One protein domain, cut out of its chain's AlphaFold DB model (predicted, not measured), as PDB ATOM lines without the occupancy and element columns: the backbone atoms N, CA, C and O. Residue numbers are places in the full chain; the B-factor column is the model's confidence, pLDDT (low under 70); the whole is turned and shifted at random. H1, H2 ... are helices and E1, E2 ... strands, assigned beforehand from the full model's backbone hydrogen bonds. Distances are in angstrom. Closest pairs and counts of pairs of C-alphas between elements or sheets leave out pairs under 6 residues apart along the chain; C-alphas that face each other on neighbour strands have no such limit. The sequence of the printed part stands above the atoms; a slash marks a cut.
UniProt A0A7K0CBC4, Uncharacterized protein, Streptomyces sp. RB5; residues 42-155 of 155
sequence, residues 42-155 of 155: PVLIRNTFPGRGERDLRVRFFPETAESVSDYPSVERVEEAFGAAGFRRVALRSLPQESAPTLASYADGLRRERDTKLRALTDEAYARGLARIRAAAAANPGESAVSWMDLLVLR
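This is residues 42 to 155 of the 155 residues of an uncharacterized protein of Streptomyces sp. RB5 (UniProt A0A7K0CBC4). A narrow, strongly twisted sheet of three strands, made mostly by the long E2 and E3 with the shorter E1 beside one end of E3, runs along much of the length of the domain. H2 packs over one end of the sheet, while H3 and the long H5 pack together at the other end, with H5 set crosswise there; H1 sits between H5 and E3, and the unnamed stretch 62 to 74 leads back lengthwise from H1 to H2. The printed part has 114 residues, with named elements in the order E1 H1 H2 E2 H3 H4 H5 E3, of mixed class, helices and strands. The sheet runs E1 E3 E2, antiparallel throughout. The whole is elongated, spanning 49 by 29 by 21 A, and only just loose, close to compact, with a radius of gyration of the C-alphas of 16.1 A.

In the sheet, E3, residues 145 to 154, is the inner strand. Its antiparallel neighbour E2, residues 89 to 100, stands at 159 degrees to it in direction, with N 97 and O 147 within hydrogen-bond range at 2.7 A. On the other side, E1, residues 43 to 47, is antiparallel to E3 at 149 degrees, with N 45 and O 152 at 2.9 A. H2, residues 75 to 83, is on the sheet at a height of 9.5 A; it is over E3, only just, with 6 of its C-alphas falling on E3 and 2 on E1. It runs along the strands, only just, at 29 degrees to E3 on the local plane. H1, residues 57 to 61, only grazes the sheet; the closest C-alphas of H1 and E3 are those of Leu 57 and Ser 147, 5.1 A apart. E1, H1, H2 and E2 form a split strand-helix-strand unit, two strands running the same way with E3 between them, and its crossover is right-handed. H3, residues 103 to 109, also only grazes the sheet. It touches H5, residues 123 to 139, at a steep tilt of 42 degrees, opposite ways; their closest C-alphas are those of Leu 103 and Ala 137, 5.2 A apart. H5 touches H1 with residues 129 to 133 alone, closest at the C-alphas of Gly 129 and Phe 61, 5.1 A. H4, residues 116 to 119, is close to but not clearly touching H5, with the C-alphas of Leu 118 and Tyr 126 closest at 7.0 A. H2 and H5 are apart. In H1, H2, H3 and H5 every O i to N i+4 pair is within hydrogen-bond range; H4 is too short for such a pair.

E1 begins at C-alpha 43, (48.950, 19.465, -11.182), and is 12.5 A long. E2 measures 31.1 A, E3 28.9 A and H5 24.4 A from first to last C-alpha. H5 begins at C-alpha 123, (20.985, 12.633, -36.416), and E3 ends at C-alpha 154, (51.293, 23.523, -12.943).

The C-alphas of Gly 86 and Ala 138 are the two farthest apart, 50.4 A. The printed part has no cut and ends at residue 155, the chain's last. The link from H1 to H2, 13 residues, is long. The mean pLDDT of the printed part is 92.2, and no printed residue is under 70.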
ATOM      1  N   PRO A  42      53.111  18.214  -9.052       80.19
ATOM      2  CA  PRO A  42      52.568  18.939 -10.183       80.19
ATOM      3  C   PRO A  42      51.086  18.615 -10.358       80.19
ATOM      4  O   PRO A  42      50.678  17.453 -10.280       80.19
ATOM      5  N   VAL A  43      50.300  19.639 -10.660       83.56
ATOM      6  CA  VAL A  43      48.950  19.465 -11.182       83.56
ATOM      7  C   VAL A  43      49.066  19.221 -12.681       83.56
ATOM      8  O   VAL A  43      49.669  20.010 -13.409       83.56
ATOM      9  N   LEU A  44      48.489  18.109 -13.131       87.81
ATOM     10  CA  LEU A  44      48.432  17.713 -14.532       87.81
ATOM     11  C   LEU A  44      46.986  17.821 -15.006       87.81
ATOM     12  O   LEU A  44      46.143  17.010 -14.627       87.81
ATOM     13  N   ILE A  45      46.698  18.818 -15.838       89.69
ATOM     14  CA  ILE A  45      45.381  18.989 -16.449       89.69
ATOM     15  C   ILE A  45      45.484  18.550 -17.894       89.69
ATOM     16  O   ILE A  45      46.139  19.193 -18.715       89.69
ATOM     17  N   ARG A  46      44.822  17.438 -18.190       91.81
ATOM     18  CA  ARG A  46      44.665  16.942 -19.547       91.81
ATOM     19  C   ARG A  46      43.306  17.375 -20.072       91.81
ATOM     20  O   ARG A  46      42.289  16.841 -19.637       91.81
ATOM     21  N   ASN A  47      43.284  18.334 -20.988       88.81
ATOM     22  CA  ASN A  47      42.041  18.852 -21.544       88.81
ATOM     23  C   ASN A  47      42.244  19.406 -22.959       88.81
ATOM     24  O   ASN A  47      43.367  19.626 -23.396       88.81
ATOM     25  N   THR A  48      41.152  19.653 -23.673       88.75
ATOM     26  CA  THR A  48      41.177  20.565 -24.823       88.75
ATOM     27  C   THR A  48      40.916  21.977 -24.313       88.75
ATOM     28  O   THR A  48      39.996  22.165 -23.523       88.75
ATOM     29  N   PHE A  49      41.693  22.961 -24.754       91.50
ATOM     30  CA  PHE A  49      41.432  24.369 -24.450       91.50
ATOM     31  C   PHE A  49      40.855  25.096 -25.677       91.50
ATOM     32  O   PHE A  49      41.126  24.678 -26.813       91.50
ATOM     33  N   PRO A  50      40.083  26.181 -25.477       90.19
ATOM     34  CA  PRO A  50      39.623  27.038 -26.568       90.19
ATOM     35  C   PRO A  50      40.766  27.419 -27.522       90.19
ATOM     36  O   PRO A  50      41.871  27.736 -27.083       90.19
ATOM     37  N   GLY A  51      40.521  27.336 -28.834       87.69
ATOM     38  CA  GLY A  51      41.519  27.635 -29.874       87.69
ATOM     39  C   GLY A  51      42.630  26.590 -30.054       87.69
ATOM     40  O   GLY A  51      43.571  26.827 -30.806       87.69
ATOM     41  N   ARG A  52      42.567  25.439 -29.365       88.62
ATOM     42  CA  ARG A  52      43.626  24.408 -29.404       88.62
ATOM     43  C   ARG A  52      43.136  23.007 -29.788       88.62
ATOM     44  O   ARG A  52      43.931  22.071 -29.853       88.62
ATOM     45  N   GLY A  53      41.842  22.864 -30.077       83.62
ATOM     46  CA  GLY A  53      41.182  21.589 -30.389       83.62
ATOM     47  C   GLY A  53      41.131  21.191 -31.867       83.62
ATOM     48  O   GLY A  53      40.546  20.165 -32.181       83.62
ATOM     49  N   GLU A  54      41.722  21.960 -32.784       82.62
ATOM     50  CA  GLU A  54      41.573  21.757 -34.243       82.62
ATOM     51  C   GLU A  54      42.026  20.371 -34.735       82.62
ATOM     52  O   GLU A  54      41.524  19.861 -35.734       82.62
ATOM     53  N   ARG A  55      42.973  19.747 -34.024       87.00
ATOM     54  CA  ARG A  55      43.519  18.418 -34.341       87.00
ATOM     55  C   ARG A  55      42.785  17.265 -33.645       87.00
ATOM     56  O   ARG A  55      43.186  16.112 -33.796       87.00
ATOM     57  N   ASP A  56      41.744  17.543 -32.866       91.25
ATOM     58  CA  ASP A  56      40.882  16.507 -32.297       91.25
ATOM     59  C   ASP A  56      40.016  15.862 -33.391       91.25
ATOM     60  O   ASP A  56      39.483  16.545 -34.268       91.25
ATOM     61  N   LEU A  57      39.843  14.536 -33.341       94.00
ATOM     62  CA  LEU A  57      39.081  13.814 -34.366       94.00
ATOM     63  C   LEU A  57      37.610  14.243 -34.410       94.00
ATOM     64  O   LEU A  57      37.014  14.231 -35.489       94.00
ATOM     65  N   ARG A  58      37.011  14.640 -33.275       92.19
ATOM     66  CA  ARG A  58      35.615  15.095 -33.268       92.19
ATOM     67  C   ARG A  58      35.501  16.435 -33.956       92.19
ATOM     68  O   ARG A  58      34.653  16.567 -34.822       92.19
ATOM     69  N   VAL A  59      36.395  17.375 -33.664       90.81
ATOM     70  CA  VAL A  59      36.412  18.675 -34.348       90.81
ATOM     71  C   VAL A  59      36.668  18.497 -35.849       90.81
ATOM     72  O   VAL A  59      35.968  19.092 -36.664       90.81
ATOM     73  N   ARG A  60      37.604  17.615 -36.229       92.56
ATOM     74  CA  ARG A  60      37.934  17.340 -37.638       92.56
ATOM     75  C   ARG A  60      36.753  16.788 -38.441       92.56
ATOM     76  O   ARG A  60      36.546  17.207 -39.577       92.56
ATOM     77  N   PHE A  61      36.013  15.817 -37.903       95.56
ATOM     78  CA  PHE A  61      34.977  15.104 -38.667       95.56
ATOM     79  C   PHE A  61      33.543  15.556 -38.356       95.56
ATOM     80  O   PHE A  61      32.653  15.425 -39.201       95.56
ATOM     81  N   PHE A  62      33.332  16.156 -37.190       94.62
ATOM     82  CA  PHE A  62      32.087  16.764 -36.726       94.62
ATOM     83  C   PHE A  62      32.369  18.236 -36.370       94.62
ATOM     84  O   PHE A  62      32.420  18.578 -35.186       94.62
ATOM     85  N   PRO A  63      32.595  19.117 -37.363       91.75
ATOM     86  CA  PRO A  63      32.918  20.528 -37.126       91.75
ATOM     87  C   PRO A  63      31.855  21.253 -36.293       91.75
ATOM     88  O   PRO A  63      32.185  22.180 -35.563       91.75
ATOM     89  N   GLU A  64      30.609  20.771 -36.305       90.94
ATOM     90  CA  GLU A  64      29.530  21.216 -35.417       90.94
ATOM     91  C   GLU A  64      29.888  21.099 -33.914       90.94
ATOM     92  O   GLU A  64      29.282  21.751 -33.072       90.94
ATOM     93  N   THR A  65      30.894  20.294 -33.554       89.19
ATOM     94  CA  THR A  65      31.399  20.161 -32.176       89.19
ATOM     95  C   THR A  65      32.455  21.203 -31.796       89.19
ATOM     96  O   THR A  65      32.819  21.271 -30.619       89.19
ATOM     97  N   ALA A  66      32.953  22.017 -32.734       84.38
ATOM     98  CA  ALA A  66      34.014  22.995 -32.477       84.38
ATOM     99  C   ALA A  66      33.597  24.046 -31.433       84.38
ATOM    100  O   ALA A  66      34.354  24.318 -30.499       84.38
ATOM    101  N   GLU A  67      32.366  24.555 -31.531       79.88
ATOM    102  CA  GLU A  67      31.807  25.528 -30.578       79.88
ATOM    103  C   GLU A  67      31.673  24.946 -29.166       79.88
ATOM    104  O   GLU A  67      31.858  25.651 -28.187       79.88
ATOM    105  N   SER A  68      31.497  23.629 -29.008       79.81
ATOM    106  CA  SER A  68      31.408  23.027 -27.663       79.81
ATOM    107  C   SER A  68      32.669  23.219 -26.810       79.81
ATOM    108  O   SER A  68      32.636  22.988 -25.604       79.81
ATOM    109  N   VAL A  69      33.803  23.559 -27.432       78.50
ATOM    110  CA  VAL A  69      35.068  23.830 -26.737       78.50
ATOM    111  C   VAL A  69      35.180  25.303 -26.332       78.50
ATOM    112  O   VAL A  69      35.925  25.588 -25.400       78.50
ATOM    113  N   SER A  70      34.464  26.242 -26.968       81.56
ATOM    114  CA  SER A  70      34.583  27.672 -26.632       81.56
ATOM    115  C   SER A  70      34.105  27.992 -25.220       81.56
ATOM    116  O   SER A  70      34.631  28.910 -24.600       81.56
ATOM    117  N   ASP A  71      33.175  27.195 -24.694       84.56
ATOM    118  CA  ASP A  71      32.641  27.354 -23.339       84.56
ATOM    119  C   ASP A  71      33.579  26.801 -22.253       84.56
ATOM    120  O   ASP A  71      33.310  26.930 -21.056       84.56
ATOM    121  N   TYR A  72      34.680  26.146 -22.635       88.56
ATOM    122  CA  TYR A  72      35.632  25.611 -21.665       88.56
ATOM    123  C   TYR A  72      36.478  26.740 -21.062       88.56
ATOM    124  O   TYR A  72      36.775  27.725 -21.739       88.56
ATOM    125  N   PRO A  73      36.941  26.596 -19.805       92.19
ATOM    126  CA  PRO A  73      37.892  27.538 -19.230       92.19
ATOM    127  C   PRO A  73      39.132  27.679 -20.120       92.19
ATOM    128  O   PRO A  73      39.710  26.675 -20.544       92.19
ATOM    129  N   SER A  74      39.560  28.916 -20.379       94.62
ATOM    130  CA  SER A  74      40.834  29.174 -21.052       94.62
ATOM    131  C   SER A  74      42.013  28.715 -20.191       94.62
ATOM    132  O   SER A  74      41.884  28.534 -18.975       94.62
ATOM    133  N   VAL A  75      43.184  28.551 -20.813       95.50
ATOM    134  CA  VAL A  75      44.421  28.243 -20.081       95.50
ATOM    135  C   VAL A  75      44.687  29.318 -19.031       95.50
ATOM    136  O   VAL A  75      44.980  28.992 -17.887       95.50
ATOM    137  N   GLU A  76      44.494  30.584 -19.392       95.56
ATOM    138  CA  GLU A  76      44.702  31.748 -18.535       95.56
ATOM    139  C   GLU A  76      43.777  31.713 -17.313       95.56
ATOM    140  O   GLU A  76      44.220  31.975 -16.198       95.56
ATOM    141  N   ARG A  77      42.508  31.319 -17.490       95.50
ATOM    142  CA  ARG A  77      41.563  31.209 -16.370       95.50
ATOM    143  C   ARG A  77      41.891  30.040 -15.446       95.50
ATOM    144  O   ARG A  77      41.698  30.139 -14.235       95.50
ATOM    145  N   VAL A  78      42.393  28.935 -15.994       94.75
ATOM    146  CA  VAL A  78      42.908  27.827 -15.181       94.75
ATOM    147  C   VAL A  78      44.167  28.259 -14.426       94.75
ATOM    148  O   VAL A  78      44.274  28.004 -13.232       94.75
ATOM    149  N   GLU A  79      45.095  28.958 -15.079       94.88
ATOM    150  CA  GLU A  79      46.294  29.504 -14.435       94.88
ATOM    151  C   GLU A  79      45.953  30.474 -13.300       94.88
ATOM    152  O   GLU A  79      46.534  30.360 -12.228       94.88
ATOM    153  N   GLU A  80      44.983  31.370 -13.490       93.62
ATOM    154  CA  GLU A  80      44.500  32.288 -12.452       93.62
ATOM    155  C   GLU A  80      43.939  31.527 -11.239       93.62
ATOM    156  O   GLU A  80      44.338  31.773 -10.097       93.62
ATOM    157  N   ALA A  81      43.056  30.552 -11.482       90.31
ATOM    158  CA  ALA A  81      42.415  29.774 -10.423       90.31
ATOM    159  C   ALA A  81      43.425  28.963  -9.595       90.31
ATOM    160  O   ALA A  81      43.333  28.910  -8.368       90.31
ATOM    161  N   PHE A  82      44.406  28.345 -10.254       85.69
ATOM    162  CA  PHE A  82      45.458  27.587  -9.578       85.69
ATOM    163  C   PHE A  82      46.551  28.494  -8.989       85.69
ATOM    164  O   PHE A  82      47.149  28.147  -7.969       85.69
ATOM    165  N   GLY A  83      46.756  29.684  -9.556       86.81
ATOM    166  CA  GLY A  83      47.630  30.730  -9.028       86.81
ATOM    167  C   GLY A  83      47.212  31.207  -7.643       86.81
ATOM    168  O   GLY A  83      48.065  31.369  -6.771       86.81
ATOM    169  N   ALA A  84      45.904  31.307  -7.383       79.00
ATOM    170  CA  ALA A  84      45.374  31.593  -6.046       79.00
ATOM    171  C   ALA A  84      45.756  30.526  -4.994       79.00
ATOM    172  O   ALA A  84      45.766  30.815  -3.799       79.00
ATOM    173  N   ALA A  85      46.106  29.310  -5.431       75.94
ATOM    174  CA  ALA A  85      46.593  28.218  -4.588       75.94
ATOM    175  C   ALA A  85      48.130  28.060  -4.611       75.94
ATOM    176  O   ALA A  85      48.650  27.081  -4.077       75.94
ATOM    177  N   GLY A  86      48.860  29.013  -5.204       81.81
ATOM    178  CA  GLY A  86      50.326  29.038  -5.232       81.81
ATOM    179  C   GLY A  86      50.973  28.292  -6.401       81.81
ATOM    180  O   GLY A  86      52.195  28.190  -6.432       81.81
ATOM    181  N   PHE A  87      50.188  27.800  -7.364       84.31
ATOM    182  CA  PHE A  87      50.721  27.121  -8.543       84.31
ATOM    183  C   PHE A  87      51.029  28.099  -9.681       84.31
ATOM    184  O   PHE A  87      50.308  29.061  -9.925       84.31
ATOM    185  N   ARG A  88      52.055  27.794 -10.467       91.62
ATOM    186  CA  ARG A  88      52.409  28.489 -11.710       91.62
ATOM    187  C   ARG A  88      52.500  27.504 -12.865       91.62
ATOM    188  O   ARG A  88      52.942  26.366 -12.694       91.62
ATOM    189  N   ARG A  89      52.150  27.939 -14.080       95.19
ATOM    190  CA  ARG A  89      52.386  27.122 -15.278       95.19
ATOM    191  C   ARG A  89      53.879  26.886 -15.468       95.19
ATOM    192  O   ARG A  89      54.669  27.827 -15.531       95.19
ATOM    193  N   VAL A  90      54.236  25.618 -15.651       95.38
ATOM    194  CA  VAL A  90      55.582  25.193 -16.057       95.38
ATOM    195  C   VAL A  90      55.608  24.613 -17.470       95.38
ATOM    196  O   VAL A  90      56.632  24.699 -18.145       95.38
ATOM    197  N   ALA A  91      54.493  24.063 -17.962       94.94
ATOM    198  CA  ALA A  91      54.383  23.618 -19.348       94.94
ATOM    199  C   ALA A  91      52.934  23.616 -19.847       94.94
ATOM    200  O   ALA A  91      52.010  23.330 -19.098       94.94
ATOM    201  N   LEU A  92      52.766  23.867 -21.144       96.38
ATOM    202  CA  LEU A  92      51.573  23.540 -21.921       96.38
ATOM    203  C   LEU A  92      52.050  22.767 -23.153       96.38
ATOM    204  O   LEU A  92      52.944  23.240 -23.866       96.38
ATOM    205  N   ARG A  93      51.544  21.551 -23.360       94.44
ATOM    206  CA  ARG A  93      51.986  20.652 -24.437       94.44
ATOM    207  C   ARG A  93      50.786  20.026 -25.119       94.44
ATOM    208  O   ARG A  93      49.949  19.458 -24.438       94.44
ATOM    209  N   SER A  94      50.748  20.060 -26.445       93.25
ATOM    210  CA  SER A  94      49.775  19.277 -27.204       93.25
ATOM    211  C   SER A  94      50.311  17.854 -27.357       93.25
ATOM    212  O   SER A  94      51.432  17.673 -27.835       93.25
ATOM    213  N   LEU A  95      49.547  16.866 -26.902       93.00
ATOM    214  CA  LEU A  95      49.918  15.457 -26.887       93.00
ATOM    215  C   LEU A  95      48.978  14.639 -27.783       93.00
ATOM    216  O   LEU A  95      47.757  14.825 -27.709       93.00
ATOM    217  N   PRO A  96      49.524  13.711 -28.589       93.81
ATOM    218  CA  PRO A  96      48.714  12.777 -29.352       93.81
ATOM    219  C   PRO A  96      48.081  11.727 -28.429       93.81
ATOM    220  O   PRO A  96      48.677  11.281 -27.448       93.81
ATOM    221  N   GLN A  97      46.869  11.306 -28.774       89.12
ATOM    222  CA  GLN A  97      46.164  10.165 -28.205       89.12
ATOM    223  C   GLN A  97      45.666   9.281 -29.341       89.12
ATOM    224  O   GLN A  97      44.713   9.636 -30.044       89.12
ATOM    225  N   GLU A  98      46.261   8.102 -29.474       94.31
ATOM    226  CA  GLU A  98      45.721   7.077 -30.356       94.31
ATOM    227  C   GLU A  98      44.356   6.625 -29.826       94.31
ATOM    228  O   GLU A  98      44.220   6.141 -28.705       94.31
ATOM    229  N   SER A  99      43.320   6.892 -30.614       92.44
ATOM    230  CA  SER A  99      41.924   6.591 -30.293       92.44
ATOM    231  C   SER A  99      41.479   5.269 -30.922       92.44
ATOM    232  O   SER A  99      40.566   4.634 -30.401       92.44
ATOM    233  N   ALA A 100      42.118   4.866 -32.024       96.69
ATOM    234  CA  ALA A 100      42.045   3.538 -32.627       96.69
ATOM    235  C   ALA A 100      43.224   3.338 -33.608       96.69
ATOM    236  O   ALA A 100      43.763   4.335 -34.106       96.69
ATOM    237  N   PRO A 101      43.559   2.085 -33.978       97.06
ATOM    238  CA  PRO A 101      44.642   1.803 -34.923       97.06
ATOM    239  C   PRO A 101      44.443   2.428 -36.309       97.06
ATOM    240  O   PRO A 101      45.420   2.782 -36.964       97.06
ATOM    241  N   THR A 102      43.190   2.581 -36.759       98.12
ATOM    242  CA  THR A 102      42.830   3.196 -38.050       98.12
ATOM    243  C   THR A 102      41.548   4.025 -37.957       98.12
ATOM    244  O   THR A 102      40.718   3.806 -37.069       98.12
ATOM    245  N   LEU A 103      41.331   4.939 -38.912       98.19
ATOM    246  CA  LEU A 103      40.061   5.672 -39.039       98.19
ATOM    247  C   LEU A 103      38.846   4.752 -39.260       98.19
ATOM    248  O   LEU A 103      37.762   5.057 -38.763       98.19
ATOM    249  N   ALA A 104      39.015   3.622 -39.955       98.12
ATOM    250  CA  ALA A 104      37.945   2.636 -40.128       98.12
ATOM    251  C   ALA A 104      37.544   2.014 -38.780       98.12
ATOM    252  O   ALA A 104      36.377   2.062 -38.398       98.12
ATOM    253  N   SER A 105      38.529   1.541 -38.006       97.94
ATOM    254  CA  SER A 105      38.294   0.995 -36.663       97.94
ATOM    255  C   SER A 105      37.687   2.037 -35.717       97.94
ATOM    256  O   SER A 105      36.799   1.714 -34.926       97.94
ATOM    257  N   TYR A 106      38.107   3.300 -35.835       97.25
ATOM    258  CA  TYR A 106      37.510   4.405 -35.090       97.25
ATOM    259  C   TYR A 106      36.030   4.609 -35.442       97.25
ATOM    260  O   TYR A 106      35.208   4.736 -34.534       97.25
ATOM    261  N   ALA A 107      35.673   4.601 -36.731       97.31
ATOM    262  CA  ALA A 107      34.286   4.728 -37.181       97.31
ATOM    263  C   ALA A 107      33.400   3.586 -36.659       97.31
ATOM    264  O   ALA A 107      32.291   3.837 -36.186       97.31
ATOM    265  N   ASP A 108      33.897   2.348 -36.704       96.94
ATOM    266  CA  ASP A 108      33.167   1.156 -36.249       96.94
ATOM    267  C   ASP A 108      32.998   1.122 -34.722       96.94
ATOM    268  O   ASP A 108      31.988   0.640 -34.193       96.94
ATOM    269  N   GLY A 109      33.980   1.658 -33.994       95.31
ATOM    270  CA  GLY A 109      33.977   1.771 -32.537       95.31
ATOM    271  C   GLY A 109      33.200   2.970 -31.993       95.31
ATOM    272  O   GLY A 109      32.927   3.016 -30.791       95.31
ATOM    273  N   LEU A 110      32.817   3.932 -32.837       94.94
ATOM    274  CA  LEU A 110      32.166   5.158 -32.387       94.94
ATOM    275  C   LEU A 110      30.773   4.863 -31.811       94.94
ATOM    276  O   LEU A 110      29.966   4.136 -32.396       94.94
ATOM    277  N   ARG A 111      30.492   5.410 -30.627       93.50
ATOM    278  CA  ARG A 111      29.227   5.238 -29.900       93.50
ATOM    279  C   ARG A 111      28.710   6.607 -29.488       93.50
ATOM    280  O   ARG A 111      29.181   7.167 -28.497       93.50
ATOM    281  N   ARG A 112      27.773   7.163 -30.263       92.75
ATOM    282  CA  ARG A 112      27.240   8.520 -30.052       92.75
ATOM    283  C   ARG A 112      26.727   8.704 -28.630       92.75
ATOM    284  O   ARG A 112      27.024   9.706 -28.006       92.75
ATOM    285  N   GLU A 113      26.013   7.725 -28.094       91.69
ATOM    286  CA  GLU A 113      25.413   7.743 -26.761       91.69
ATOM    287  C   GLU A 113      26.428   7.798 -25.607       91.69
ATOM    288  O   GLU A 113      26.077   8.209 -24.497       91.69
ATOM    289  N   ARG A 114      27.686   7.416 -25.866       89.56
ATOM    290  CA  ARG A 114      28.797   7.456 -24.900       89.56
ATOM    291  C   ARG A 114      29.689   8.685 -25.063       89.56
ATOM    292  O   ARG A 114      30.647   8.836 -24.311       89.56
ATOM    293  N   ASP A 115      29.384   9.553 -26.022       90.56
ATOM    294  CA  ASP A 115      30.201  10.711 -26.351       90.56
ATOM    295  C   ASP A 115      29.451  12.017 -26.086       90.56
ATOM    296  O   ASP A 115      28.535  12.391 -26.817       90.56
ATOM    297  N   THR A 116      29.859  12.739 -25.043       85.19
ATOM    298  CA  THR A 116      29.195  13.974 -24.608       85.19
ATOM    299  C   THR A 116      29.068  15.017 -25.723       85.19
ATOM    300  O   THR A 116      28.052  15.704 -25.776       85.19
ATOM    301  N   LYS A 117      30.046  15.119 -26.635       85.62
ATOM    302  CA  LYS A 117      30.008  16.094 -27.737       85.62
ATOM    303  C   LYS A 117      29.068  15.632 -28.847       85.62
ATOM    304  O   LYS A 117      28.288  16.425 -29.365       85.62
ATOM    305  N   LEU A 118      29.103  14.344 -29.190       92.44
ATOM    306  CA  LEU A 118      28.299  13.804 -30.293       92.44
ATOM    307  C   LEU A 118      26.826  13.602 -29.919       92.44
ATOM    308  O   LEU A 118      25.961  13.641 -30.794       92.44
ATOM    309  N   ARG A 119      26.508  13.420 -28.629       92.88
ATOM    310  CA  ARG A 119      25.119  13.343 -28.141       92.88
ATOM    311  C   ARG A 119      24.300  14.587 -28.459       92.88
ATOM    312  O   ARG A 119      23.103  14.453 -28.685       92.88
ATOM    313  N   ALA A 120      24.926  15.762 -28.460       90.00
ATOM    314  CA  ALA A 120      24.254  17.034 -28.715       90.00
ATOM    315  C   ALA A 120      23.952  17.276 -30.205       90.00
ATOM    316  O   ALA A 120      23.155  18.150 -30.534       90.00
ATOM    317  N   LEU A 121      24.578  16.515 -31.109       93.50
ATOM    318  CA  LEU A 121      24.371  16.662 -32.547       93.50
ATOM    319  C   LEU A 121      22.989  16.160 -32.962       93.50
ATOM    320  O   LEU A 121      22.438  15.257 -32.333       93.50
ATOM    321  N   THR A 122      22.464  16.683 -34.070       94.69
ATOM    322  CA  THR A 122      21.317  16.076 -34.755       94.69
ATOM    323  C   THR A 122      21.720  14.758 -35.418       94.69
ATOM    324  O   THR A 122      22.901  14.509 -35.679       94.69
ATOM    325  N   ASP A 123      20.741  13.907 -35.726       96.12
ATOM    326  CA  ASP A 123      20.985  12.633 -36.416       96.12
ATOM    327  C   ASP A 123      21.651  12.846 -37.779       96.12
ATOM    328  O   ASP A 123      22.587  12.134 -38.141       96.12
ATOM    329  N   GLU A 124      21.221  13.880 -38.502       96.75
ATOM    330  CA  GLU A 124      21.782  14.247 -39.798       96.75
ATOM    331  C   GLU A 124      23.239  14.719 -39.675       96.75
ATOM    332  O   GLU A 124      24.103  14.262 -40.425       96.75
ATOM    333  N   ALA A 125      23.546  15.582 -38.698       95.88
ATOM    334  CA  ALA A 125      24.914  16.043 -38.456       95.88
ATOM    335  C   ALA A 125      25.842  14.882 -38.078       95.88
ATOM    336  O   ALA A 125      26.956  14.774 -38.601       95.88
ATOM    337  N   TYR A 126      25.361  13.963 -37.237       96.56
ATOM    338  CA  TYR A 126      26.105  12.759 -36.893       96.56
ATOM    339  C   TYR A 126      26.348  11.859 -38.117       96.56
ATOM    340  O   TYR A 126      27.476  11.420 -38.345       96.56
ATOM    341  N   ALA A 127      25.325  11.624 -38.943       97.31
ATOM    342  CA  ALA A 127      25.453  10.820 -40.157       97.31
ATOM    343  C   ALA A 127      26.465  11.423 -41.147       97.31
ATOM    344  O   ALA A 127      27.316  10.701 -41.673       97.31
ATOM    345  N   ARG A 128      26.435  12.750 -41.348       97.94
ATOM    346  CA  ARG A 128      27.418  13.456 -42.186       97.94
ATOM    347  C   ARG A 128      28.837  13.307 -41.645       97.94
ATOM    348  O   ARG A 128      29.745  13.020 -42.421       97.94
ATOM    349  N   GLY A 129      29.041  13.464 -40.338       97.38
ATOM    350  CA  GLY A 129      30.368  13.296 -39.744       97.38
ATOM    351  C   GLY A 129      30.902  11.870 -39.867       97.38
ATOM    352  O   GLY A 129      32.045  11.676 -40.279       97.38
ATOM    353  N   LEU A 130      30.058  10.856 -39.642       98.00
ATOM    354  CA  LEU A 130      30.437   9.456 -39.844       98.00
ATOM    355  C   LEU A 130      30.789   9.158 -41.311       98.00
ATOM    356  O   LEU A 130      31.765   8.454 -41.580       98.00
ATOM    357  N   ALA A 131      30.043   9.727 -42.263       98.25
ATOM    358  CA  ALA A 131      30.351   9.611 -43.686       98.25
ATOM    359  C   ALA A 131      31.717  10.232 -44.033       98.25
ATOM    360  O   ALA A 131      32.478   9.626 -44.787       98.25
ATOM    361  N   ARG A 132      32.075  11.380 -43.435       98.38
ATOM    362  CA  ARG A 132      33.408  11.990 -43.604       98.38
ATOM    363  C   ARG A 132      34.526  11.086 -43.081       98.38
ATOM    364  O   ARG A 132      35.529  10.931 -43.775       98.38
ATOM    365  N   ILE A 133      34.353  10.455 -41.911       98.00
ATOM    366  CA  ILE A 133      35.349   9.503 -41.375       98.00
ATOM    367  C   ILE A 133      35.531   8.333 -42.344       98.00
ATOM    368  O   ILE A 133      36.659   7.986 -42.684       98.00
ATOM    369  N   ARG A 134      34.428   7.745 -42.826       98.38
ATOM    370  CA  ARG A 134      34.475   6.605 -43.753       98.38
ATOM    371  C   ARG A 134      35.118   6.961 -45.091       98.38
ATOM    372  O   ARG A 134      35.904   6.174 -45.604       98.38
ATOM    373  N   ALA A 135      34.830   8.144 -45.631       98.44
ATOM    374  CA  ALA A 135      35.467   8.626 -46.852       98.44
ATOM    375  C   ALA A 135      36.985   8.808 -46.669       98.44
ATOM    376  O   ALA A 135      37.759   8.369 -47.515       98.44
ATOM    377  N   ALA A 136      37.419   9.388 -45.542       97.94
ATOM    378  CA  ALA A 136      38.840   9.531 -45.220       97.94
ATOM    379  C   ALA A 136      39.531   8.171 -45.029       97.94
ATOM    380  O   ALA A 136      40.611   7.952 -45.571       97.94
ATOM    381  N   ALA A 137      38.879   7.230 -44.340       98.00
ATOM    382  CA  ALA A 137      39.384   5.871 -44.167       98.00
ATOM    383  C   ALA A 137      39.518   5.118 -45.503       98.00
ATOM    384  O   ALA A 137      40.470   4.369 -45.687       98.00
ATOM    385  N   ALA A 138      38.596   5.326 -46.448       98.06
ATOM    386  CA  ALA A 138      38.691   4.736 -47.783       98.06
ATOM    387  C   ALA A 138      39.827   5.357 -48.614       98.06
ATOM    388  O   ALA A 138      40.519   4.643 -49.336       98.06
ATOM    389  N   ALA A 139      40.035   6.672 -48.498       98.25
ATOM    390  CA  ALA A 139      41.110   7.377 -49.193       98.25
ATOM    391  C   ALA A 139      42.504   7.036 -48.634       98.25
ATOM    392  O   ALA A 139      43.472   7.002 -49.392       98.25
ATOM    393  N   ASN A 140      42.610   6.771 -47.327       97.38
ATOM    394  CA  ASN A 140      43.855   6.394 -46.662       97.38
ATOM    395  C   ASN A 140      43.627   5.292 -45.603       97.38
ATOM    396  O   ASN A 140      43.518   5.588 -44.409       97.38
ATOM    397  N   PRO A 141      43.590   4.007 -46.010       96.50
ATOM    398  CA  PRO A 141      43.287   2.895 -45.102       96.50
ATOM    399  C   PRO A 141      44.270   2.721 -43.935       96.50
ATOM    400  O   PRO A 141      43.908   2.145 -42.910       96.50
ATOM    401  N   GLY A 142      45.507   3.208 -44.087       96.44
ATOM    402  CA  GLY A 142      46.558   3.129 -43.068       96.44
ATOM    403  C   GLY A 142      46.587   4.308 -42.093       96.44
ATOM    404  O   GLY A 142      47.450   4.337 -41.219       96.44
ATOM    405  N   GLU A 143      45.694   5.294 -42.228       96.62
ATOM    406  CA  GLU A 143      45.687   6.464 -41.347       96.62
ATOM    407  C   GLU A 143      45.264   6.089 -39.922       96.62
ATOM    408  O   GLU A 143      44.116   5.697 -39.684       96.62
ATOM    409  N   SER A 144      46.175   6.263 -38.960       97.00
ATOM    410  CA  SER A 144      45.881   6.082 -37.539       97.00
ATOM    411  C   SER A 144      44.900   7.130 -37.022       97.00
ATOM    412  O   SER A 144      45.023   8.324 -37.301       97.00
ATOM    413  N   ALA A 145      43.942   6.698 -36.201       97.12
ATOM    414  CA  ALA A 145      42.972   7.599 -35.599       97.12
ATOM    415  C   ALA A 145      43.571   8.267 -34.355       97.12
ATOM    416  O   ALA A 145      43.391   7.802 -33.230       97.12
ATOM    417  N   VAL A 146      44.272   9.384 -34.552       96.25
ATOM    418  CA  VAL A 146      44.908  10.150 -33.471       96.25
ATOM    419  C   VAL A 146      44.118  11.424 -33.174       96.25
ATOM    420  O   VAL A 146      43.978  12.285 -34.036       96.25
ATOM    421  N   SER A 147      43.640  11.557 -31.936       91.94
ATOM    422  CA  SER A 147      43.129  12.827 -31.398       91.94
ATOM    423  C   SER A 147      44.255  13.571 -30.687       91.94
ATOM    424  O   SER A 147      45.186  12.946 -30.184       91.94
ATOM    425  N   TRP A 148      44.170  14.894 -30.595       91.88
ATOM    426  CA  TRP A 148      45.154  15.705 -29.878       91.88
ATOM    427  C   TRP A 148      44.489  16.459 -28.736       91.88
ATOM    428  O   TRP A 148      43.424  17.044 -28.905       91.88
ATOM    429  N   MET A 149      45.133  16.455 -27.572       89.62
ATOM    430  CA  MET A 149      44.688  17.189 -26.386       89.62
ATOM    431  C   MET A 149      45.873  17.914 -25.767       89.62
ATOM    432  O   MET A 149      47.020  17.527 -25.979       89.62
ATOM    433  N   ASP A 150      45.620  18.937 -24.966       93.06
ATOM    434  CA  ASP A 150      46.675  19.602 -24.222       93.06
ATOM    435  C   ASP A 150      46.899  18.958 -22.851       93.06
ATOM    436  O   ASP A 150      45.981  18.475 -22.185       93.06
ATOM    437  N   LEU A 151      48.155  18.996 -22.420       94.50
ATOM    438  CA  LEU A 151      48.608  18.771 -21.063       94.50
ATOM    439  C   LEU A 151      49.145  20.095 -20.519       94.50
ATOM    440  O   LEU A 151      50.211  20.563 -20.930       94.50
ATOM    441  N   LEU A 152      48.397  20.688 -19.593       94.62
ATOM    442  CA  LEU A 152      48.827  21.816 -18.781       94.62
ATOM    443  C   LEU A 152      49.453  21.276 -17.491       94.62
ATOM    444  O   LEU A 152      48.833  20.503 -16.761       94.62
ATOM    445  N   VAL A 153      50.692  21.677 -17.230       93.31
ATOM    446  CA  VAL A 153      51.462  21.302 -16.042       93.31
ATOM    447  C   VAL A 153      51.640  22.542 -15.184       93.31
ATOM    448  O   VAL A 153      52.229  23.532 -15.637       93.31
ATOM    449  N   LEU A 154      51.165  22.469 -13.944       89.19
ATOM    450  CA  LEU A 154      51.293  23.523 -12.943       89.19
ATOM    451  C   LEU A 154      52.099  22.997 -11.749       89.19
ATOM    452  O   LEU A 154      51.956  21.828 -11.387       89.19
ATOM    453  N   ARG A 155      52.951  23.831 -11.155       86.31
ATOM    454  CA  ARG A 155      53.747  23.518  -9.956       86.31
ATOM    455  C   ARG A 155      53.792  24.689  -9.003       86.31
ATOM    456  O   ARG A 155      53.712  25.824  -9.515       86.31
TER     457      ARG A 155